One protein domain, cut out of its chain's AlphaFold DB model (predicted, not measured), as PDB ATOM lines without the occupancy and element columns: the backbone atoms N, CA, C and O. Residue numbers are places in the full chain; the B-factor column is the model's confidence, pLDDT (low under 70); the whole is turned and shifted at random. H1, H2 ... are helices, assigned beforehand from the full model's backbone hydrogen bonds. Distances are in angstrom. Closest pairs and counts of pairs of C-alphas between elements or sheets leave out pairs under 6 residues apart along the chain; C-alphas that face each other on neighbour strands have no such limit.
ATOM      1  N   MET A 270     132.718 111.225 136.351       82.75
ATOM      2  CA  MET A 270     133.397 112.245 137.157       82.75
ATOM      3  C   MET A 270     132.676 113.594 137.093       82.75
ATOM      4  O   MET A 270     132.540 114.264 138.119       82.75
ATOM      5  N   ARG A 271     132.159 113.966 135.917       80.75
ATOM      6  CA  ARG A 271     131.327 115.158 135.737       80.75
ATOM      7  C   ARG A 271     130.022 115.061 136.515       80.75
ATOM      8  O   ARG A 271     129.744 115.959 137.302       80.75
ATOM      9  N   SER A 272     129.266 113.978 136.365       86.50
ATOM     10  CA  SER A 272     128.012 113.774 137.096       86.50
ATOM     11  C   SER A 272     128.220 113.875 138.609       86.50
ATOM     12  O   SER A 272     127.409 114.465 139.329       86.50
ATOM     13  N   TYR A 273     129.351 113.362 139.107       85.19
ATOM     14  CA  TYR A 273     129.736 113.515 140.503       85.19
ATOM     15  C   TYR A 273     130.076 114.965 140.861       85.19
ATOM     16  O   TYR A 273     129.715 115.391 141.957       85.19
ATOM     17  N   ALA A 274     130.765 115.713 140.004       80.88
ATOM     18  CA  ALA A 274     131.139 117.102 140.261       80.88
ATOM     19  C   ALA A 274     129.949 118.077 140.199       80.88
ATOM     20  O   ALA A 274     129.850 118.955 141.053       80.88
ATOM     21  N   GLU A 275     129.058 117.915 139.219       79.38
ATOM     22  CA  GLU A 275     128.035 118.907 138.865       79.38
ATOM     23  C   GLU A 275     126.660 118.586 139.476       79.38
ATOM     24  O   GLU A 275     126.006 119.476 140.021       79.38
ATOM     25  N   VAL A 276     126.230 117.317 139.457       81.19
ATOM     26  CA  VAL A 276     124.860 116.934 139.855       81.19
ATOM     27  C   VAL A 276     124.811 116.320 141.256       81.19
ATOM     28  O   VAL A 276     124.026 116.746 142.111       81.19
ATOM     29  N   LEU A 277     125.677 115.344 141.542       83.19
ATOM     30  CA  LEU A 277     125.635 114.546 142.778       83.19
ATOM     31  C   LEU A 277     126.367 115.204 143.964       83.19
ATOM     32  O   LEU A 277     127.098 114.547 144.705       83.19
ATOM     33  N   VAL A 278     126.199 116.510 144.160       76.94
ATOM     34  CA  VAL A 278     126.940 117.299 145.163       76.94
ATOM     35  C   VAL A 278     126.735 116.767 146.596       76.94
ATOM     36  O   VAL A 278     125.666 116.273 146.954       76.94
ATOM     37  N   SER A 279     127.767 116.910 147.441       63.06
ATOM     38  CA  SER A 279     127.852 116.376 148.816       63.06
ATOM     39  C   SER A 279     126.599 116.618 149.682       63.06
ATOM     40  O   SER A 279     126.209 115.740 150.445       63.06
ATOM     41  N   GLU A 280     125.921 117.760 149.537       64.75
ATOM     42  CA  GLU A 280     124.705 118.078 150.305       64.75
ATOM     43  C   GLU A 280     123.486 117.210 149.942       64.75
ATOM     44  O   GLU A 280     122.660 116.927 150.810       64.75
ATOM     45  N   ARG A 281     123.372 116.734 148.692       66.00
ATOM     46  CA  ARG A 281     122.304 115.796 148.286       66.00
ATOM     47  C   ARG A 281     122.592 114.370 148.776       66.00
ATOM     48  O   ARG A 281     121.682 113.661 149.192       66.00
ATOM     49  N   VAL A 282     123.869 113.993 148.801       62.19
ATOM     50  CA  VAL A 282     124.385 112.655 149.160       62.19
ATOM     51  C   VAL A 282     124.379 112.395 150.675       62.19
ATOM     52  O   VAL A 282     124.251 111.259 151.122       62.19
ATOM     53  N   LYS A 283     124.492 113.438 151.506       65.50
ATOM     54  CA  LYS A 283     124.476 113.296 152.977       65.50
ATOM     55  C   LYS A 283     123.119 112.871 153.551       65.50
ATOM     56  O   LYS A 283     123.057 112.516 154.726       65.50
ATOM     57  N   ARG A 284     122.041 112.917 152.762       72.62
ATOM     58  CA  ARG A 284     120.693 112.534 153.202       72.62
ATOM     59  C   ARG A 284     120.568 111.006 153.242       72.62
ATOM     60  O   ARG A 284     120.814 110.353 152.230       72.62
ATOM     61  N   GLY A 285     120.131 110.442 154.371       70.88
ATOM     62  CA  GLY A 285     119.783 109.014 154.471       70.88
ATOM     63  C   GLY A 285     118.529 108.670 153.650       70.88
ATOM     64  O   GLY A 285     117.673 109.542 153.494       70.88
ATOM     65  N   PRO A 286     118.400 107.447 153.107       84.19
ATOM     66  CA  PRO A 286     119.113 106.232 153.507       84.19
ATOM     67  C   PRO A 286     120.427 106.005 152.737       84.19
ATOM     68  O   PRO A 286     120.621 106.551 151.655       84.19
ATOM     69  N   VAL A 287     121.331 105.178 153.276       85.56
ATOM     70  CA  VAL A 287     122.651 104.873 152.676       85.56
ATOM     71  C   VAL A 287     122.533 104.327 151.246       85.56
ATOM     72  O   VAL A 287     123.374 104.624 150.396       85.56
ATOM     73  N   GLU A 288     121.465 103.580 150.955       89.12
ATOM     74  CA  GLU A 288     121.148 103.039 149.629       89.12
ATOM     75  C   GLU A 288     120.991 104.125 148.547       89.12
ATOM     76  O   GLU A 288     121.219 103.843 147.368       89.12
ATOM     77  N   ARG A 289     120.689 105.377 148.934       90.50
ATOM     78  CA  ARG A 289     120.614 106.532 148.024       90.50
ATOM     79  C   ARG A 289     121.894 106.710 147.215       90.50
ATOM     80  O   ARG A 289     121.833 106.900 146.005       90.50
ATOM     81  N   ASN A 290     123.056 106.584 147.856       89.12
ATOM     82  CA  ASN A 290     124.343 106.787 147.185       89.12
ATOM     83  C   ASN A 290     124.573 105.755 146.075       89.12
ATOM     84  O   ASN A 290     125.141 106.073 145.031       89.12
ATOM     85  N   ARG A 291     124.075 104.529 146.273       90.50
ATOM     86  CA  ARG A 291     124.134 103.476 145.259       90.50
ATOM     87  C   ARG A 291     123.168 103.749 144.104       90.50
ATOM     88  O   ARG A 291     123.566 103.576 142.959       90.50
ATOM     89  N   LEU A 292     121.955 104.246 144.371       92.44
ATOM     90  CA  LEU A 292     121.030 104.702 143.319       92.44
ATOM     91  C   LEU A 292     121.618 105.853 142.496       92.44
ATOM     92  O   LEU A 292     121.550 105.829 141.272       92.44
ATOM     93  N   HIS A 293     122.241 106.834 143.152       92.81
ATOM     94  CA  HIS A 293     122.916 107.950 142.484       92.81
ATOM     95  C   HIS A 293     124.053 107.472 141.575       92.81
ATOM     96  O   HIS A 293     124.169 107.950 140.448       92.81
ATOM     97  N   PHE A 294     124.848 106.491 142.014       91.69
ATOM     98  CA  PHE A 294     125.851 105.862 141.152       91.69
ATOM     99  C   PHE A 294     125.217 105.173 139.935       91.69
ATOM    100  O   PHE A 294     125.683 105.385 138.820       91.69
ATOM    101  N   LEU A 295     124.148 104.390 140.124       92.81
ATOM    102  CA  LEU A 295     123.448 103.711 139.024       92.81
ATOM    103  C   LEU A 295     122.843 104.705 138.018       92.81
ATOM    104  O   LEU A 295     122.874 104.450 136.817       92.81
ATOM    105  N   LEU A 296     122.346 105.854 138.486       94.88
ATOM    106  CA  LEU A 296     121.863 106.947 137.634       94.88
ATOM    107  C   LEU A 296     122.992 107.603 136.838       94.88
ATOM    108  O   LEU A 296     122.856 107.778 135.630       94.88
ATOM    109  N   ALA A 297     124.117 107.920 137.484       91.44
ATOM    110  CA  ALA A 297     125.288 108.456 136.792       91.44
ATOM    111  C   ALA A 297     125.837 107.453 135.762       91.44
ATOM    112  O   ALA A 297     126.206 107.840 134.657       91.44
ATOM    113  N   TRP A 298     125.830 106.157 136.092       89.94
ATOM    114  CA  TRP A 298     126.207 105.085 135.173       89.94
ATOM    115  C   TRP A 298     125.266 104.995 133.973       89.94
ATOM    116  O   TRP A 298     125.731 104.998 132.836       89.94
ATOM    117  N   LEU A 299     123.948 104.974 134.204       92.19
ATOM    118  CA  LEU A 299     122.948 105.015 133.136       92.19
ATOM    119  C   LEU A 299     123.187 106.219 132.220       92.19
ATOM    120  O   LEU A 299     123.234 106.054 131.005       92.19
ATOM    121  N   HIS A 300     123.368 107.408 132.796       91.50
ATOM    122  CA  HIS A 300     123.588 108.633 132.034       91.50
ATOM    123  C   HIS A 300     124.852 108.559 131.175       91.50
ATOM    124  O   HIS A 300     124.797 108.856 129.983       91.50
ATOM    125  N   ALA A 301     125.958 108.078 131.746       86.25
ATOM    126  CA  ALA A 301     127.215 107.905 131.031       86.25
ATOM    127  C   ALA A 301     127.097 106.906 129.868       86.25
ATOM    128  O   ALA A 301     127.607 107.168 128.781       86.25
ATOM    129  N   ILE A 302     126.378 105.793 130.052       85.88
ATOM    130  CA  ILE A 302     126.119 104.822 128.977       85.88
ATOM    131  C   ILE A 302     125.214 105.415 127.893       85.88
ATOM    132  O   ILE A 302     125.474 105.222 126.708       85.88
ATOM    133  N   VAL A 303     124.162 106.140 128.275       88.00
ATOM    134  CA  VAL A 303     123.250 106.794 127.326       88.00
ATOM    135  C   VAL A 303     124.010 107.795 126.452       88.00
ATOM    136  O   VAL A 303     123.859 107.744 125.230       88.00
ATOM    137  N   LEU A 304     124.862 108.632 127.053       82.50
ATOM    138  CA  LEU A 304     125.718 109.592 126.348       82.50
ATOM    139  C   LEU A 304     126.748 108.904 125.447       82.50
ATOM    140  O   LEU A 304     126.873 109.259 124.278       82.50
ATOM    141  N   GLU A 305     127.445 107.882 125.949       80.06
ATOM    142  CA  GLU A 305     128.447 107.171 125.150       80.06
ATOM    143  C   GLU A 305     127.798 106.502 123.928       80.06
ATOM    144  O   GLU A 305     128.352 106.529 122.835       80.06
ATOM    145  N   ARG A 306     126.573 105.979 124.060       81.69
ATOM    146  CA  ARG A 306     125.815 105.420 122.929       81.69
ATOM    147  C   ARG A 306     125.416 106.463 121.879       81.69
ATOM    148  O   ARG A 306     125.329 106.097 120.710       81.69
ATOM    149  N   VAL A 307     125.200 107.733 122.248       80.25
ATOM    150  CA  VAL A 307     124.927 108.826 121.281       80.25
ATOM    151  C   VAL A 307     126.100 109.017 120.335       80.25
ATOM    152  O   VAL A 307     125.890 109.124 119.130       80.25
ATOM    153  N   ARG A 308     127.331 108.931 120.846       74.19
ATOM    154  CA  ARG A 308     128.554 109.021 120.035       74.19
ATOM    155  C   ARG A 308     128.627 107.964 118.930       74.19
ATOM    156  O   ARG A 308     129.240 108.196 117.895       74.19
ATOM    157  N   TYR A 309     128.022 106.801 119.158       71.25
ATOM    158  CA  TYR A 309     128.025 105.687 118.215       71.25
ATOM    159  C   TYR A 309     126.761 105.628 117.347       71.25
ATOM    160  O   TYR A 309     126.491 104.580 116.762       71.25
ATOM    161  N   ALA A 310     125.958 106.692 117.255       70.31
ATOM    162  CA  ALA A 310     124.850 106.747 116.301       70.31
ATOM    163  C   ALA A 310     125.360 106.528 114.852       70.31
ATOM    164  O   ALA A 310     126.449 106.990 114.510       70.31
ATOM    165  N   PRO A 311     124.632 105.787 113.988       71.62
ATOM    166  CA  PRO A 311     123.297 105.218 114.191       71.62
ATOM    167  C   PRO A 311     123.285 103.825 114.868       71.62
ATOM    168  O   PRO A 311     122.261 103.143 114.884       71.62
ATOM    169  N   VAL A 312     124.427 103.340 115.366       70.19
ATOM    170  CA  VAL A 312     124.548 102.006 115.978       70.19
ATOM    171  C   VAL A 312     124.146 102.003 117.455       70.19
ATOM    172  O   VAL A 312     123.441 101.100 117.902       70.19
ATOM    173  N   GLY A 313     124.602 102.988 118.230       71.62
ATOM    174  CA  GLY A 313     124.256 103.109 119.647       71.62
ATOM    175  C   GLY A 313     122.813 103.578 119.871       71.62
ATOM    176  O   GLY A 313     122.123 103.062 120.749       71.62
ATOM    177  N   TRP A 314     122.334 104.491 119.037       81.12
ATOM    178  CA  TRP A 314     120.943 104.937 118.944       81.12
ATOM    179  C   TRP A 314     120.621 105.196 117.482       81.12
ATOM    180  O   TRP A 314     121.545 105.413 116.704       81.12
ATOM    181  N   THR A 315     119.347 105.237 117.090       80.44
ATOM    182  CA  THR A 315     119.027 105.492 115.676       80.44
ATOM    183  C   THR A 315     119.370 106.903 115.196       80.44
ATOM    184  O   THR A 315     119.571 107.098 113.997       80.44
ATOM    185  N   LYS A 316     119.474 107.871 116.113       81.25
ATOM    186  CA  LYS A 316     119.834 109.272 115.851       81.25
ATOM    187  C   LYS A 316     120.679 109.829 116.997       81.25
ATOM    188  O   LYS A 316     120.731 109.253 118.083       81.25
ATOM    189  N   GLU A 317     121.306 110.973 116.760       81.94
ATOM    190  CA  GLU A 317     121.985 111.735 117.806       81.94
ATOM    191  C   GLU A 317     120.947 112.450 118.684       81.94
ATOM    192  O   GLU A 317     120.289 113.397 118.252       81.94
ATOM    193  N   PHE A 318     120.766 111.962 119.914       84.69
ATOM    194  CA  PHE A 318     119.880 112.572 120.906       84.69
ATOM    195  C   PHE A 318     120.665 113.516 121.825       84.69
ATOM    196  O   PHE A 318     121.740 113.173 122.309       84.69
ATOM    197  N   ASP A 319     120.093 114.683 122.120       82.62
ATOM    198  CA  ASP A 319     120.725 115.719 122.947       82.62
ATOM    199  C   ASP A 319     120.457 115.507 124.450       82.62
ATOM    200  O   ASP A 319     119.672 116.226 125.070       82.62
ATOM    201  N   PHE A 320     121.031 114.453 125.034       86.19
ATOM    202  CA  PHE A 320     120.957 114.228 126.481       86.19
ATOM    203  C   PHE A 320     121.962 115.112 127.227       86.19
ATOM    204  O   PHE A 320     123.098 115.284 126.797       86.19
ATOM    205  N   SER A 321     121.558 115.631 128.383       82.75
ATOM    206  CA  SER A 321     122.311 116.633 129.144       82.75
ATOM    207  C   SER A 321     122.296 116.358 130.653       82.75
ATOM    208  O   SER A 321     121.490 115.567 131.151       82.75
ATOM    209  N   GLU A 322     123.124 117.075 131.416       82.31
ATOM    210  CA  GLU A 322     123.144 116.996 132.889       82.31
ATOM    211  C   GLU A 322     121.818 117.457 133.531       82.31
ATOM    212  O   GLU A 322     121.521 117.120 134.683       82.31
ATOM    213  N   ALA A 323     120.983 118.198 132.792       83.25
ATOM    214  CA  ALA A 323     119.631 118.538 133.225       83.25
ATOM    215  C   ALA A 323     118.736 117.291 133.300       83.25
ATOM    216  O   ALA A 323     117.950 117.153 134.239       83.25
ATOM    217  N   ASP A 324     118.897 116.353 132.360       90.62
ATOM    218  CA  ASP A 324     118.167 115.085 132.362       90.62
ATOM    219  C   ASP A 324     118.605 114.219 133.550       90.62
ATOM    220  O   ASP A 324     117.759 113.689 134.270       90.62
ATOM    221  N   LEU A 325     119.915 114.151 133.834       91.31
ATOM    222  CA  LEU A 325     120.421 113.470 135.030       91.31
ATOM    223  C   LEU A 325     119.910 114.125 136.322       91.31
ATOM    224  O   LEU A 325     119.479 113.425 137.235       91.31
ATOM    225  N   SER A 326     119.921 115.459 136.404       89.06
ATOM    226  CA  SER A 326     119.408 116.185 137.574       89.06
ATOM    227  C   SER A 326     117.931 115.876 137.822       89.06
ATOM    228  O   SER A 326     117.550 115.561 138.949       89.06
ATOM    229  N   CYS A 327     117.114 115.876 136.765       90.94
ATOM    230  CA  CYS A 327     115.705 115.493 136.829       90.94
ATOM    231  C   CYS A 327     115.530 114.029 137.274       90.94
ATOM    232  O   CYS A 327     114.726 113.735 138.160       90.94
ATOM    233  N   ALA A 328     116.326 113.110 136.715       94.69
ATOM    234  CA  ALA A 328     116.315 111.698 137.091       94.69
ATOM    235  C   ALA A 328     116.641 111.488 138.579       94.69
ATOM    236  O   ALA A 328     115.963 110.710 139.254       94.69
ATOM    237  N   VAL A 329     117.647 112.199 139.097       93.12
ATOM    238  CA  VAL A 329     118.037 112.170 140.513       93.12
ATOM    239  C   VAL A 329     116.922 112.720 141.392       93.12
ATOM    240  O   VAL A 329     116.536 112.055 142.347       93.12
ATOM    241  N   GLU A 330     116.354 113.880 141.061       91.88
ATOM    242  CA  GLU A 330     115.300 114.509 141.867       91.88
ATOM    243  C   GLU A 330     114.031 113.657 141.951       91.88
ATOM    244  O   GLU A 330     113.462 113.492 143.033       91.88
ATOM    245  N   LEU A 331     113.599 113.064 140.835       93.25
ATOM    246  CA  LEU A 331     112.431 112.184 140.830       93.25
ATOM    247  C   LEU A 331     112.709 110.860 141.551       93.25
ATOM    248  O   LEU A 331     111.846 110.369 142.276       93.25
ATOM    249  N   THR A 332     113.910 110.300 141.402       93.56
ATOM    250  CA  THR A 332     114.307 109.084 142.128       93.56
ATOM    251  C   THR A 332     114.389 109.339 143.633       93.56
ATOM    252  O   THR A 332     113.884 108.534 144.413       93.56
ATOM    253  N   ASP A 333     114.963 110.471 144.049       91.69
ATOM    254  CA  ASP A 333     115.023 110.879 145.453       91.69
ATOM    255  C   ASP A 333     113.621 111.070 146.031       91.69
ATOM    256  O   ASP A 333     113.364 110.599 147.136       91.69
ATOM    257  N   LYS A 334     112.694 111.663 145.268       92.25
ATOM    258  CA  LYS A 334     111.289 111.788 145.671       92.25
ATOM    259  C   LYS A 334     110.642 110.422 145.921       92.25
ATOM    260  O   LYS A 334     110.039 110.221 146.972       92.25
ATOM    261  N   TRP A 335     110.778 109.478 144.988       92.94
ATOM    262  CA  TRP A 335     110.232 108.125 145.156       92.94
ATOM    263  C   TRP A 335     110.855 107.390 146.350       92.94
ATOM    264  O   TRP A 335     110.170 106.651 147.060       92.94
ATOM    265  N   LEU A 336     112.150 107.599 146.590       90.62
ATOM    266  CA  LEU A 336     112.855 107.032 147.734       90.62
ATOM    267  C   LEU A 336     112.377 107.642 149.059       90.62
ATOM    268  O   LEU A 336     112.139 106.902 150.011       90.62
ATOM    269  N   ASP A 337     112.209 108.962 149.116       89.38
ATOM    270  CA  ASP A 337     111.713 109.669 150.298       89.38
ATOM    271  C   ASP A 337     110.287 109.219 150.649       89.38
ATOM    272  O   ASP A 337     110.022 108.879 151.803       89.38
ATOM    273  N   GLU A 338     109.395 109.090 149.660       89.12
ATOM    274  CA  GLU A 338     108.041 108.550 149.858       89.12
ATOM    275  C   GLU A 338     108.066 107.110 150.413       89.12
ATOM    276  O   GLU A 338     107.293 106.762 151.311       89.12
ATOM    277  N   ALA A 339     108.991 106.267 149.941       87.69
ATOM    278  CA  ALA A 339     109.152 104.899 150.441       87.69
ATOM    279  C   ALA A 339     109.700 104.845 151.881       87.69
ATOM    280  O   ALA A 339     109.303 103.983 152.677       87.69
ATOM    281  N   VAL A 340     110.594 105.773 152.237       85.50
ATOM    282  CA  VAL A 340     111.121 105.939 153.600       85.50
ATOM    283  C   VAL A 340     110.027 106.430 154.550       85.50
ATOM    284  O   VAL A 340     109.887 105.895 155.655       85.50
ATOM    285  N   GLU A 341     109.208 107.390 154.123       82.81
ATOM    286  CA  GLU A 341     108.052 107.879 154.882       82.81
ATOM    287  C   GLU A 341     107.021 106.766 155.114       82.81
ATOM    288  O   GLU A 341     106.628 106.517 156.253       82.81
ATOM    289  N   ALA A 342     106.662 106.005 154.077       81.81
ATOM    290  CA  ALA A 342     105.748 104.867 154.204       81.81
ATOM    291  C   ALA A 342     106.292 103.760 155.130       81.81
ATOM    292  O   ALA A 342     105.530 103.070 155.813       81.81
ATOM    293  N   SER A 343     107.616 103.595 155.183       74.50
ATOM    294  CA  SER A 343     108.282 102.603 156.035       74.50
ATOM    295  C   SER A 343     108.431 103.049 157.495       74.50
ATOM    296  O   SER A 343     108.572 102.202 158.381       74.50
ATOM    297  N   SER A 344     108.375 104.353 157.776       67.44
ATOM    298  CA  SER A 344     108.535 104.946 159.111       67.44
ATOM    299  C   SER A 344     107.183 105.139 159.810       67.44
ATOM    300  O   SER A 344     106.789 106.228 160.206       67.44
ATOM    301  N   SER A 345     106.461 104.039 160.027       54.59
ATOM    302  CA  SER A 345     105.138 104.010 160.683       54.59
ATOM    303  C   SER A 345     105.112 104.393 162.184       54.59
ATOM    304  O   SER A 345     104.115 104.139 162.861       54.59
ATOM    305  N   GLU A 354     115.772 109.901 161.026       60.03
ATOM    306  CA  GLU A 354     116.172 109.666 159.642       60.03
ATOM    307  C   GLU A 354     116.490 108.176 159.492       60.03
ATOM    308  O   GLU A 354     117.321 107.625 160.223       60.03
ATOM    309  N   LEU A 355     115.745 107.494 158.621       64.94
ATOM    310  CA  LEU A 355     115.941 106.074 158.391       64.94
ATOM    311  C   LEU A 355     117.339 105.905 157.788       64.94
ATOM    312  O   LEU A 355     117.623 106.413 156.707       64.94
ATOM    313  N   ILE A 356     118.230 105.239 158.523       70.75
ATOM    314  CA  ILE A 356     119.636 105.128 158.115       70.75
ATOM    315  C   ILE A 356     119.757 104.212 156.892       70.75
ATOM    316  O   ILE A 356     120.520 104.521 155.985       70.75
ATOM    317  N   ASN A 357     118.968 103.132 156.841       80.56
ATOM    318  CA  ASN A 357     118.959 102.170 155.740       80.56
ATOM    319  C   ASN A 357     117.519 101.811 155.343       80.56
ATOM    320  O   ASN A 357     116.631 101.777 156.203       80.56
ATOM    321  N   ILE A 358     117.315 101.470 154.073       84.62
ATOM    322  CA  ILE A 358     116.072 100.902 153.535       84.62
ATOM    323  C   ILE A 358     116.353  99.536 152.897       84.62
ATOM    324  O   ILE A 358     117.382  99.328 152.267       84.62
ATOM    325  N   ASP A 359     115.429  98.590 153.063       85.19
ATOM    326  CA  ASP A 359     115.499  97.309 152.357       85.19
ATOM    327  C   ASP A 359     115.302  97.545 150.844       85.19
ATOM    328  O   ASP A 359     114.270  98.120 150.477       85.19
ATOM    329  N   PRO A 360     116.225  97.108 149.960       87.00
ATOM    330  CA  PRO A 360     116.078  97.251 148.512       87.00
ATOM    331  C   PRO A 360     114.758  96.704 147.960       87.00
ATOM    332  O   PRO A 360     114.252  97.221 146.969       87.00
ATOM    333  N   ALA A 361     114.144  95.708 148.610       87.62
ATOM    334  CA  ALA A 361     112.837  95.186 148.203       87.62
ATOM    335  C   ALA A 361     111.680  96.184 148.407       87.62
ATOM    336  O   ALA A 361     110.621  96.029 147.801       87.62
ATOM    337  N   LYS A 362     111.861  97.202 149.259       87.44
ATOM    338  CA  LYS A 362     110.867  98.254 149.534       87.44
ATOM    339  C   LYS A 362     111.026  99.485 148.645       87.44
ATOM    340  O   LYS A 362     110.181 100.375 148.699       87.44
ATOM    341  N   ILE A 363     112.098  99.555 147.858       91.75
ATOM    342  CA  ILE A 363     112.301 100.637 146.897       91.75
ATOM    343  C   ILE A 363     111.266 100.472 145.765       91.75
ATOM    344  O   ILE A 363     111.105  99.363 145.250       91.75
ATOM    345  N   PRO A 364     110.548 101.537 145.363       93.94
ATOM    346  CA  PRO A 364     109.513 101.465 144.334       93.94
ATOM    347  C   PRO A 364     110.135 101.397 142.929       93.94
ATOM    348  O   PRO A 364     110.105 102.360 142.160       93.94
ATOM    349  N   TRP A 365     110.703 100.238 142.584       94.38
ATOM    350  CA  TRP A 365     111.408 100.006 141.317       94.38
ATOM    351  C   TRP A 365     110.555 100.310 140.091       94.38
ATOM    352  O   TRP A 365     111.041 100.934 139.156       94.38
ATOM    353  N   ASP A 366     109.281  99.914 140.087       94.31
ATOM    354  CA  ASP A 366     108.378 100.167 138.956       94.31
ATOM    355  C   ASP A 366     108.202 101.663 138.695       94.31
ATOM    356  O   ASP A 366     108.263 102.102 137.548       94.31
ATOM    357  N   ALA A 367     108.058 102.462 139.755       94.25
ATOM    358  CA  ALA A 367     107.909 103.908 139.643       94.25
ATOM    359  C   ALA A 367     109.197 104.565 139.128       94.25
ATOM    360  O   ALA A 367     109.141 105.394 138.217       94.25
ATOM    361  N   ILE A 368     110.359 104.152 139.648       95.94
ATOM    362  CA  ILE A 368     111.668 104.646 139.198       95.94
ATOM    363  C   ILE A 368     111.892 104.286 137.724       95.94
ATOM    364  O   ILE A 368     112.171 105.170 136.917       95.94
ATOM    365  N   ARG A 369     111.695 103.019 137.339       96.69
ATOM    366  CA  ARG A 369     111.871 102.554 135.954       96.69
ATOM    367  C   ARG A 369     110.951 103.289 134.985       96.69
ATOM    368  O   ARG A 369     111.430 103.817 133.989       96.69
ATOM    369  N   THR A 370     109.664 103.398 135.316       95.50
ATOM    370  CA  THR A 370     108.677 104.137 134.506       95.50
ATOM    371  C   THR A 370     109.085 105.600 134.355       95.50
ATOM    372  O   THR A 370     109.038 106.153 133.265       95.50
ATOM    373  N   THR A 371     109.565 106.230 135.427       95.12
ATOM    374  CA  THR A 371     110.021 107.624 135.378       95.12
ATOM    375  C   THR A 371     111.220 107.795 134.440       95.12
ATOM    376  O   THR A 371     111.240 108.704 133.612       95.12
ATOM    377  N   LEU A 372     112.210 106.907 134.524       95.56
ATOM    378  CA  LEU A 372     113.410 106.970 133.686       95.56
ATOM    379  C   LEU A 372     113.104 106.669 132.211       95.56
ATOM    380  O   LEU A 372     113.611 107.365 131.331       95.56
ATOM    381  N   ILE A 373     112.268 105.658 131.953       94.50
ATOM    382  CA  ILE A 373     111.927 105.187 130.606       94.50
ATOM    383  C   ILE A 373     110.919 106.110 129.931       94.50
ATOM    384  O   ILE A 373     111.107 106.432 128.770       94.50
ATOM    385  N   ASP A 374     109.858 106.540 130.609       91.88
ATOM    386  CA  ASP A 374     108.756 107.251 129.949       91.88
ATOM    387  C   ASP A 374     108.870 108.771 130.052       91.88
ATOM    388  O   ASP A 374     108.427 109.474 129.146       91.88
ATOM    389  N   VAL A 375     109.447 109.286 131.144       91.75
ATOM    390  CA  VAL A 375     109.405 110.722 131.460       91.75
ATOM    391  C   VAL A 375     110.735 111.408 131.173       91.75
ATOM    392  O   VAL A 375     110.745 112.440 130.509       91.75
ATOM    393  N   VAL A 376     111.849 110.859 131.665       93.19
ATOM    394  CA  VAL A 376     113.153 111.536 131.580       93.19
ATOM    395  C   VAL A 376     113.848 111.254 130.251       93.19
ATOM    396  O   VAL A 376     113.949 112.139 129.408       93.19
ATOM    397  N   TYR A 377     114.315 110.021 130.036       92.88
ATOM    398  CA  TYR A 377     115.122 109.700 128.857       92.88
ATOM    399  C   TYR A 377     114.256 109.339 127.646       92.88
ATOM    400  O   TYR A 377     114.509 109.825 126.545       92.88
ATOM    401  N   GLY A 378     113.202 108.534 127.821       90.12
ATOM    402  CA  GLY A 378     112.374 108.115 126.684       90.12
ATOM    403  C   GLY A 378     111.334 109.125 126.220       90.12
ATOM    404  O   GLY A 378     110.740 108.901 125.171       90.12
ATOM    405  N   GLY A 379     111.169 110.263 126.903       86.62
ATOM    406  CA  GLY A 379     110.347 111.371 126.401       86.62
ATOM    407  C   GLY A 379     110.873 111.975 125.088       86.62
ATOM    408  O   GLY A 379     110.117 112.607 124.356       86.62
ATOM    409  N   ARG A 380     112.160 111.758 124.777       84.19
ATOM    410  CA  ARG A 380     112.824 112.223 123.546       84.19
ATOM    411  C   ARG A 380     112.944 111.142 122.470       84.19
ATOM    412  O   ARG A 380     113.294 111.460 121.338       84.19
ATOM    413  N   LEU A 381     112.697 109.882 122.824       88.44
ATOM    414  CA  LEU A 381     112.839 108.760 121.905       88.44
ATOM    415  C   LEU A 381     111.596 108.670 121.018       88.44
ATOM    416  O   LEU A 381     110.485 108.486 121.509       88.44
ATOM    417  N   ASP A 382     111.797 108.775 119.709       85.38
ATOM    418  CA  ASP A 382     110.742 108.704 118.693       85.38
ATOM    419  C   ASP A 382     110.634 107.317 118.030       85.38
ATOM    420  O   ASP A 382     109.748 107.090 117.207       85.38
ATOM    421  N   ASN A 383     111.509 106.376 118.403       84.19
ATOM    422  CA  ASN A 383     111.592 105.035 117.835       84.19
ATOM    423  C   ASN A 383     111.443 103.934 118.900       84.19
ATOM    424  O   ASN A 383     112.099 103.948 119.946       84.19
ATOM    425  N   ASP A 384     110.651 102.908 118.586       86.81
ATOM    426  CA  ASP A 384     110.456 101.718 119.418       86.81
ATOM    427  C   ASP A 384     111.750 100.932 119.667       86.81
ATOM    428  O   ASP A 384     111.902 100.309 120.721       86.81
ATOM    429  N   ALA A 385     112.682 100.916 118.709       82.88
ATOM    430  CA  ALA A 385     113.959 100.222 118.869       82.88
ATOM    431  C   ALA A 385     114.816 100.870 119.966       82.88
ATOM    432  O   ALA A 385     115.314 100.171 120.852       82.88
ATOM    433  N   ASP A 386     114.914 102.200 119.949       87.00
ATOM    434  CA  ASP A 386     115.632 102.963 120.967       87.00
ATOM    435  C   ASP A 386     114.919 102.853 122.320       87.00
ATOM    436  O   ASP A 386     115.552 102.600 123.344       87.00
ATOM    437  N   ARG A 387     113.582 102.912 122.336       89.50
ATOM    438  CA  ARG A 387     112.803 102.704 123.565       89.50
ATOM    439  C   ARG A 387     113.061 101.331 124.189       89.50
ATOM    440  O   ARG A 387     113.230 101.238 125.404       89.50
ATOM    441  N   LYS A 388     113.132 100.268 123.381       87.94
ATOM    442  CA  LYS A 388     113.469  98.910 123.849       87.94
ATOM    443  C   LYS A 388     114.899  98.825 124.379       87.94
ATOM    444  O   LYS A 388     115.112  98.192 125.410       87.94
ATOM    445  N   ALA A 389     115.859  99.469 123.713       85.88
ATOM    446  CA  ALA A 389     117.245  99.516 124.174       85.88
ATOM    447  C   ALA A 389     117.360 100.229 125.533       85.88
ATOM    448  O   ALA A 389     117.941  99.673 126.464       85.88
ATOM    449  N   LEU A 390     116.734 101.403 125.682       90.75
ATOM    450  CA  LEU A 390     116.675 102.128 126.955       90.75
ATOM    451  C   LEU A 390     116.002 101.289 128.049       90.75
ATOM    452  O   LEU A 390     116.548 101.161 129.142       90.75
ATOM    453  N   THR A 391     114.849 100.689 127.741       90.62
ATOM    454  CA  THR A 391     114.095  99.837 128.676       90.62
ATOM    455  C   THR A 391     114.961  98.693 129.191       90.62
ATOM    456  O   THR A 391     115.064  98.510 130.399       90.62
ATOM    457  N   SER A 392     115.663  97.985 128.300       88.56
ATOM    458  CA  SER A 392     116.539  96.874 128.681       88.56
ATOM    459  C   SER A 392     117.668  97.302 129.624       88.56
ATOM    460  O   SER A 392     117.998  96.561 130.548       88.56
ATOM    461  N   ILE A 393     118.269  98.476 129.403       88.19
ATOM    462  CA  ILE A 393     119.347  98.995 130.260       88.19
ATOM    463  C   ILE A 393     118.782  99.396 131.630       88.19
ATOM    464  O   ILE A 393     119.351  99.047 132.665       88.19
ATOM    465  N   VAL A 394     117.648 100.101 131.648       92.31
ATOM    466  CA  VAL A 394     117.013 100.577 132.885       92.31
ATOM    467  C   VAL A 394     116.490  99.413 133.729       92.31
ATOM    468  O   VAL A 394     116.712  99.397 134.935       92.31
ATOM    469  N   GLU A 395     115.834  98.420 133.130       90.31
ATOM    470  CA  GLU A 395     115.324  97.248 133.853       90.31
ATOM    471  C   GLU A 395     116.438  96.417 134.491       90.31
ATOM    472  O   GLU A 395     116.249  95.893 135.589       90.31
ATOM    473  N   TYR A 396     117.595  96.331 133.833       88.38
ATOM    474  CA  TYR A 396     118.766  95.648 134.367       88.38
ATOM    475  C   TYR A 396     119.374  96.400 135.561       88.38
ATOM    476  O   TYR A 396     119.557  95.826 136.637       88.38
ATOM    477  N   LEU A 397     119.659  97.697 135.387       88.44
ATOM    478  CA  LEU A 397     120.347  98.514 136.394       88.44
ATOM    479  C   LEU A 397     119.465  98.863 137.601       88.44
ATOM    480  O   LEU A 397     119.973  98.962 138.715       88.44
ATOM    481  N   PHE A 398     118.161  99.067 137.405       93.44
ATOM    482  CA  PHE A 398     117.228  99.501 138.452       93.44
ATOM    483  C   PHE A 398     116.358  98.336 138.914       93.44
ATOM    484  O   PHE A 398     115.143  98.302 138.709       93.44
ATOM    485  N   SER A 399     117.021  97.379 139.558       90.75
ATOM    486  CA  SER A 399     116.427  96.177 140.132       90.75
ATOM    487  C   SER A 399     116.937  95.951 141.565       90.75
ATOM    488  O   SER A 399     118.008  96.449 141.926       90.75
ATOM    489  N   PRO A 400     116.230  95.160 142.397       90.44
ATOM    490  CA  PRO A 400     116.744  94.761 143.708       90.44
ATOM    491  C   PRO A 400     118.117  94.073 143.624       90.44
ATOM    492  O   PRO A 400     118.948  94.224 144.518       90.44
ATOM    493  N   GLU A 401     118.379  93.353 142.529       88.00
ATOM    494  CA  GLU A 401     119.629  92.624 142.294       88.00
ATOM    495  C   GLU A 401     120.835  93.558 142.145       88.00
ATOM    496  O   GLU A 401     121.952  93.183 142.506       88.00
ATOM    497  N   ALA A 402     120.611  94.811 141.730       87.12
ATOM    498  CA  ALA A 402     121.648  95.837 141.659       87.12
ATOM    499  C   ALA A 402     122.266  96.172 143.029       87.12
ATOM    500  O   ALA A 402     123.335  96.783 143.097       87.12
ATOM    501  N   PHE A 403     121.630  95.754 144.131       87.50
ATOM    502  CA  PHE A 403     122.112  95.909 145.508       87.50
ATOM    503  C   PHE A 403     122.870  94.683 146.029       87.50
ATOM    504  O   PHE A 403     123.418  94.728 147.132       87.50
ATOM    505  N   HIS A 404     122.960  93.604 145.248       86.19
ATOM    506  CA  HIS A 404     123.780  92.451 145.599       86.19
ATOM    507  C   HIS A 404     125.277  92.796 145.580       86.19
ATOM    508  O   HIS A 404     125.741  93.707 144.880       86.19
ATOM    509  N   LYS A 405     126.057  92.052 146.371       79.19
ATOM    510  CA  LYS A 405     127.517  92.184 146.383       79.19
ATOM    511  C   LYS A 405     128.072  91.806 145.021       79.19
ATOM    512  O   LYS A 405     127.693  90.770 144.483       79.19
ATOM    513  N   ASN A 406     129.005  92.607 144.517       77.50
ATOM    514  CA  ASN A 406     129.631  92.401 143.219       77.50
ATOM    515  C   ASN A 406     128.595  92.323 142.087       77.50
ATOM    516  O   ASN A 406     128.641  91.414 141.263       77.50
ATOM    517  N   PHE A 407     127.638  93.249 142.052       80.94
ATOM    518  CA  PHE A 407     126.702  93.335 140.932       80.94
ATOM    519  C   PHE A 407     127.462  93.695 139.641       80.94
ATOM    520  O   PHE A 407     128.164  94.712 139.651       80.94
ATOM    521  N   PRO A 408     127.363  92.900 138.560       77.50
ATOM    522  CA  PRO A 408     128.041  93.204 137.307       77.50
ATOM    523  C   PRO A 408     127.364  94.386 136.607       77.50
ATOM    524  O   PRO A 408     126.187  94.335 136.265       77.50
ATOM    525  N   LEU A 409     128.107  95.457 136.352       75.75
ATOM    526  CA  LEU A 409     127.613  96.617 135.605       75.75
ATOM    527  C   LEU A 409     127.380  96.316 134.121       75.75
ATOM    528  O   LEU A 409     126.564  96.982 133.487       75.75
ATOM    529  N   ASN A 410     128.069  95.304 133.588       72.12
ATOM    530  CA  ASN A 410     127.853  94.756 132.256       72.12
ATOM    531  C   ASN A 410     127.482  93.263 132.383       72.12
ATOM    532  O   ASN A 410     128.302  92.490 132.876       72.12
ATOM    533  N   PRO A 411     126.289  92.826 131.942       63.69
ATOM    534  CA  PRO A 411     125.877  91.424 132.043       63.69
ATOM    535  C   PRO A 411     126.723  90.472 131.181       63.69
ATOM    536  O   PRO A 411     126.765  89.279 131.467       63.69
ATOM    537  N   ASN A 412     127.398  90.993 130.149       55.00
ATOM    538  CA  ASN A 412     128.182  90.213 129.191       55.00
ATOM    539  C   ASN A 412     129.688  90.183 129.518       55.00
ATOM    540  O   ASN A 412     130.450  89.562 128.785       55.00
ATOM    541  N   SER A 413     130.148  90.841 130.593       51.19
ATOM    542  CA  SER A 413     131.563  90.781 130.984       51.19
ATOM    543  C   SER A 413     131.879  89.485 131.732       51.19
ATOM    544  O   SER A 413     131.154  89.119 132.660       51.19
ATOM    545  N   GLU A 414     132.986  88.821 131.381       46.28
ATOM    546  CA  GLU A 414     133.485  87.685 132.158       46.28
ATOM    547  C   GLU A 414     133.752  88.099 133.625       46.28
ATOM    548  O   GLU A 414     134.260  89.193 133.883       46.28
ATOM    549  N   PRO A 415     133.447  87.228 134.608       41.94
ATOM    550  CA  PRO A 415     133.576  87.518 136.037       41.94
ATOM    551  C   PRO A 415     135.023  87.594 136.530       41.94
ATOM    552  O   PRO A 415     135.224  87.782 137.725       41.94
ATOM    553  N   VAL A 416     136.022  87.445 135.653       42.94
ATOM    554  CA  VAL A 416     137.431  87.800 135.872       42.94
ATOM    555  C   VAL A 416     138.058  88.018 134.493       42.94
ATOM    556  O   VAL A 416     138.296  87.051 133.777       42.94
ATOM    557  N   ASP A 417     138.368  89.258 134.125       41.59
ATOM    558  CA  ASP A 417     139.300  89.498 133.019       41.59
ATOM    559  C   ASP A 417     140.710  89.076 133.484       41.59
ATOM    560  O   ASP A 417     141.053  89.282 134.652       41.59
ATOM    561  N   LYS A 418     141.545  88.488 132.615       41.66
ATOM    562  CA  LYS A 418     142.877  87.948 132.999       41.66
ATOM    563  C   LYS A 418     143.854  88.995 133.572       41.66
ATOM    564  O   LYS A 418     144.864  88.604 134.153       41.66
ATOM    565  N   ASP A 419     143.492  90.277 133.501       41.19
ATOM    566  CA  ASP A 419     144.221  91.431 134.045       41.19
ATOM    567  C   ASP A 419     143.522  92.111 135.252       41.19
ATOM    568  O   ASP A 419     143.931  93.181 135.695       41.19
ATOM    569  N   GLY A 420     142.476  91.500 135.829       43.00
ATOM    570  CA  GLY A 420     141.970  91.837 137.171       43.00
ATOM    571  C   GLY A 420     140.998  93.021 137.308       43.00
ATOM    572  O   GLY A 420     140.637  93.361 138.434       43.00
ATOM    573  N   ALA A 421     140.522  93.635 136.222       46.16
ATOM    574  CA  ALA A 421     139.527  94.710 136.296       46.16
ATOM    575  C   ALA A 421     138.100  94.155 136.177       46.16
ATOM    576  O   ALA A 421     137.589  93.911 135.086       46.16
ATOM    577  N   LEU A 422     137.458  93.955 137.324       50.72
ATOM    578  CA  LEU A 422     136.078  93.509 137.411       50.72
ATOM    579  C   LEU A 422     135.123  94.703 137.464       50.72
ATOM    580  O   LEU A 422     135.157  95.468 138.424       50.72
ATOM    581  N   LEU A 423     134.231  94.822 136.470       59.88
ATOM    582  CA  LEU A 423     133.107  95.777 136.411       59.88
ATOM    583  C   LEU A 423     132.006  95.446 137.437       59.88
ATOM    584  O   LEU A 423     130.812  95.482 137.151       59.88
ATOM    585  N   HIS A 424     132.397  95.078 138.648       68.06
ATOM    586  CA  HIS A 424     131.481  94.719 139.712       68.06
ATOM    587  C   HIS A 424     131.361  95.884 140.684       68.06
ATOM    588  O   HIS A 424     132.369  96.447 141.103       68.06
ATOM    589  N   LEU A 425     130.135  96.227 141.081       70.56
ATOM    590  CA  LEU A 425     129.918  97.187 142.159       70.56
ATOM    591  C   LEU A 425     130.393  96.574 143.492       70.56
ATOM    592  O   LEU A 425     129.766  95.613 143.963       70.56
ATOM    593  N   PRO A 426     131.440  97.118 144.141       68.62
ATOM    594  CA  PRO A 426     131.781  96.735 145.504       68.62
ATOM    595  C   PRO A 426     130.709  97.226 146.494       68.62
ATOM    596  O   PRO A 426     129.804  97.989 146.145       68.62
ATOM    597  N   ASP A 427     130.819  96.814 147.761       72.31
ATOM    598  CA  ASP A 427     130.001  97.316 148.883       72.31
ATOM    599  C   ASP A 427     130.380  98.775 149.250       72.31
ATOM    600  O   ASP A 427     130.743  99.080 150.388       72.31
ATOM    601  N   ALA A 428     130.328  99.691 148.283       79.06
ATOM    602  CA  ALA A 428     130.497 101.125 148.490       79.06
ATOM    603  C   ALA A 428     129.226 101.727 149.110       79.06
ATOM    604  O   ALA A 428     128.105 101.364 148.744       79.06
ATOM    605  N   ARG A 429     129.398 102.637 150.078       80.38
ATOM    606  CA  ARG A 429     128.280 103.246 150.828       80.38
ATOM    607  C   ARG A 429     128.332 104.761 150.839       80.38
ATOM    608  O   ARG A 429     127.288 105.403 150.941       80.38
ATOM    609  N   LYS A 430     129.529 105.336 150.773       83.56
ATOM    610  CA  LYS A 430     129.738 106.780 150.735       83.56
ATOM    611  C   LYS A 430     130.065 107.223 149.321       83.56
ATOM    612  O   LYS A 430     130.583 106.454 148.519       83.56
ATOM    613  N   ARG A 431     129.813 108.496 149.033       84.75
ATOM    614  CA  ARG A 431     130.188 109.113 147.759       84.75
ATOM    615  C   ARG A 431     131.677 108.984 147.470       84.75
ATOM    616  O   ARG A 431     132.034 108.710 146.332       84.75
ATOM    617  N   GLU A 432     132.533 109.167 148.474       85.31
ATOM    618  CA  GLU A 432     133.984 109.072 148.293       85.31
ATOM    619  C   GLU A 432     134.405 107.667 147.837       85.31
ATOM    620  O   GLU A 432     135.292 107.543 146.994       85.31
ATOM    621  N   ASP A 433     133.716 106.625 148.318       86.38
ATOM    622  CA  ASP A 433     133.962 105.238 147.911       86.38
ATOM    623  C   ASP A 433     133.645 105.038 146.417       86.38
ATOM    624  O   ASP A 433     134.393 104.370 145.706       86.38
ATOM    625  N   PHE A 434     132.559 105.645 145.922       85.94
ATOM    626  CA  PHE A 434     132.182 105.581 144.507       85.94
ATOM    627  C   PHE A 434     133.105 106.403 143.603       85.94
ATOM    628  O   PHE A 434     133.389 105.982 142.487       85.94
ATOM    629  N   VAL A 435     133.616 107.544 144.075       84.75
ATOM    630  CA  VAL A 435     134.623 108.318 143.326       84.75
ATOM    631  C   VAL A 435     135.918 107.517 143.191       84.75
ATOM    632  O   VAL A 435     136.437 107.374 142.088       84.75
ATOM    633  N   ALA A 436     136.395 106.910 144.284       84.00
ATOM    634  CA  ALA A 436     137.562 106.031 144.240       84.00
ATOM    635  C   ALA A 436     137.328 104.807 143.334       84.00
ATOM    636  O   ALA A 436     138.228 104.391 142.605       84.00
ATOM    637  N   LEU A 437     136.106 104.259 143.331       82.12
ATOM    638  CA  LEU A 437     135.719 103.179 142.427       82.12
ATOM    639  C   LEU A 437     135.862 103.593 140.957       82.12
ATOM    640  O   LEU A 437     136.436 102.831 140.182       82.12
ATOM    641  N   ILE A 438     135.399 104.789 140.575       79.75
ATOM    642  CA  ILE A 438     135.558 105.303 139.205       79.75
ATOM    643  C   ILE A 438     137.039 105.329 138.818       79.75
ATOM    644  O   ILE A 438     137.395 104.906 137.724       79.75
ATOM    645  N   ASP A 439     137.940 105.736 139.708       76.19
ATOM    646  CA  ASP A 439     139.363 105.740 139.368       76.19
ATOM    647  C   ASP A 439     139.931 104.332 139.135       76.19
ATOM    648  O   ASP A 439     140.735 104.140 138.216       76.19
ATOM    649  N   THR A 440     139.473 103.343 139.910       74.44
ATOM    650  CA  THR A 440     139.892 101.936 139.778       74.44
ATOM    651  C   THR A 440     139.291 101.221 138.566       74.44
ATOM    652  O   THR A 440     139.993 100.445 137.922       74.44
ATOM    653  N   LEU A 441     138.028 101.496 138.214       68.88
ATOM    654  CA  LEU A 441     137.326 100.847 137.098       68.88
ATOM    655  C   LEU A 441     137.986 101.125 135.741       68.88
ATOM    656  O   LEU A 441     137.876 100.319 134.821       68.88
ATOM    657  N   PHE A 442     138.667 102.265 135.614       65.62
ATOM    658  CA  PHE A 442     139.219 102.753 134.350       65.62
ATOM    659  C   PHE A 442     140.744 102.907 134.375       65.62
ATOM    660  O   PHE A 442     141.302 103.685 133.597       65.62
ATOM    661  N   ALA A 443     141.440 102.219 135.279       55.56
ATOM    662  CA  ALA A 443     142.897 102.180 135.267       55.56
ATOM    663  C   ALA A 443     143.385 101.355 134.056       55.56
ATOM    664  O   ALA A 443     143.453 100.134 134.120       55.56
ATOM    665  N   GLY A 444     143.709 102.033 132.945       49.62
ATOM    666  CA  GLY A 444     144.441 101.445 131.814       49.62
ATOM    667  C   GLY A 444     143.631 100.940 130.610       49.62
ATOM    668  O   GLY A 444     144.174 100.149 129.850       49.62
ATOM    669  N   LYS A 445     142.371 101.362 130.391       49.97
ATOM    670  CA  LYS A 445     141.596 100.955 129.194       49.97
ATOM    671  C   LYS A 445     140.832 102.114 128.530       49.97
ATOM    672  O   LYS A 445     140.190 102.886 129.247       49.97
ATOM    673  N   PRO A 446     140.825 102.218 127.185       47.62
ATOM    674  CA  PRO A 446     139.891 103.075 126.465       47.62
ATOM    675  C   PRO A 446     138.464 102.505 126.524       47.62
ATOM    676  O   PRO A 446     138.229 101.298 126.554       47.62
ATOM    677  N   THR A 447     137.501 103.417 126.536       45.47
ATOM    678  CA  THR A 447     136.078 103.221 126.841       45.47
ATOM    679  C   THR A 447     135.208 102.380 125.869       45.47
ATOM    680  O   THR A 447     134.130 101.968 126.302       45.47
ATOM    681  N   PRO A 448     135.584 102.036 124.613       42.59
ATOM    682  CA  PRO A 448     134.629 101.410 123.685       42.59
ATOM    683  C   PRO A 448     134.154  99.998 124.061       42.59
ATOM    684  O   PRO A 448     133.104  99.564 123.598       42.59
ATOM    685  N   GLN A 449     134.910  99.252 124.874       45.12
ATOM    686  CA  GLN A 449     134.650  97.821 125.102       45.12
ATOM    687  C   GLN A 449     133.411  97.523 125.958       45.12
ATOM    688  O   GLN A 449     132.995  96.373 126.052       45.12
ATOM    689  N   TRP A 450     132.829  98.524 126.619       50.47
ATOM    690  CA  TRP A 450     131.734  98.304 127.573       50.47
ATOM    691  C   TRP A 450     130.353  98.334 126.921       50.47
ATOM    692  O   TRP A 450     129.355  98.001 127.557       50.47
ATOM    693  N   LEU A 451     130.303  98.703 125.641       45.22
ATOM    694  CA  LEU A 451     129.112  98.660 124.812       45.22
ATOM    695  C   LEU A 451     129.100  97.333 124.042       45.22
ATOM    696  O   LEU A 451     129.602  97.244 122.931       45.22
ATOM    697  N   ASP A 452     128.526  96.305 124.666       36.72
ATOM    698  CA  ASP A 452     128.140  95.034 124.032       36.72
ATOM    699  C   ASP A 452     129.279  94.302 123.280       36.72
ATOM    700  O   ASP A 452     129.303  94.162 122.054       36.72
ATOM    701  N   SER A 453     130.254  93.806 124.041       37.00
ATOM    702  CA  SER A 453     131.369  93.007 123.534       37.00
ATOM    703  C   SER A 453     131.012  91.518 123.465       37.00
ATOM    704  O   SER A 453     131.228  90.787 124.425       37.00
ATOM    705  N   ASP A 454     130.483  91.081 122.321       31.09
ATOM    706  CA  ASP A 454     130.842  89.766 121.747       31.09
ATOM    707  C   ASP A 454     130.541  89.622 120.243       31.09
ATOM    708  O   ASP A 454     130.584  88.542 119.650       31.09
ATOM    709  N   VAL A 455     130.259  90.738 119.569       31.58
ATOM    710  CA  VAL A 455     130.123  90.781 118.116       31.58
ATOM    711  C   VAL A 455     130.702  92.118 117.658       31.58
ATOM    712  O   VAL A 455     130.232  93.142 118.152       31.58
ATOM    713  N   PRO A 456     131.668  92.178 116.717       30.58
ATOM    714  CA  PRO A 456     131.989  93.443 116.057       30.58
ATOM    715  C   PRO A 456     130.678  94.010 115.523       30.58
ATOM    716  O   PRO A 456     130.024  93.331 114.733       30.58
ATOM    717  N   MET A 457     130.268  95.171 116.045       34.03
ATOM    718  CA  MET A 457     128.953  95.798 115.893       34.03
ATOM    719  C   MET A 457     128.261  95.465 114.558       34.03
ATOM    720  O   MET A 457     128.352  96.190 113.571       34.03
ATOM    721  N   ARG A 458     127.514  94.352 114.521       30.48
ATOM    722  CA  ARG A 458     126.650  93.954 113.396       30.48
ATOM    723  C   ARG A 458     125.234  94.451 113.658       30.48
ATOM    724  O   ARG A 458     124.275  93.682 113.597       30.48
TER     725      ARG A 458
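AT A GLANCE: This is residues 270 to 345 and 354 to 458 of the 678 residues of the protein "SPX domain-containing protein" of Perkinsus olseni (UniProt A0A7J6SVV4). What shape do the atoms make? H3, H4, H5 and H6 form an up-and-down bundle, each running against the one before, closed as a ring of four, with H1 and H8 loosely over its H3 side. What is it made of? The printed part has 181 residues with nine named helices, H1 to H9 in order, and no named strand: all helix. How large is it? It is compact, with a radius of gyration of the C-alphas of 16.3 A, spanning 53 by 41 by 28 A.

HOW THE PARTS SIT: What comes before the bundle? H1, residues 270 to 275, and H2, residues 279 to 282, are each close but not clearly touching H3, residues 288 to 308; the closest C-alphas are Ser 272 and Ala 297, 6.0 A, and Val 282 and Asn 290, 6.2 A. How does the ring run? H3 forms a hairpin with H4, residues 322 to 343, closest at C-alphas 300 and 325, 6.5 A. H4 touches H5, residues 365 to 376, at C-alphas 332 and 368, 5.9 A. H5 forms a hairpin with H6, residues 384 to 397, at C-alphas 373 and 391, 6.1 A, and H6 touches H3 at C-alphas 397 and 295, 6.6 A. Are the backbones complete? Every O i to N i+4 pair is within hydrogen-bond range in H1, H3, H4, H6 and H8, residues 431 to 441, and 7 of 8 in H5.

IN THESE COORDINATES: Where are the anchors? C-alpha 270 is at (133.397, 112.245, 137.157) and C-alpha 450, ending H9, residues 447 to 450, at (131.734, 98.304, 127.573). Which are longest? H3 spans 31.1 A and H4 31.0 A.

THE WHOLE: Is anything missing? Residues 346 to 353 are not printed; C-alphas 345 and 354 are 12.4 A apart. Where is confidence low? Residues 411 to 424 and 441 to 458 are among those under 70.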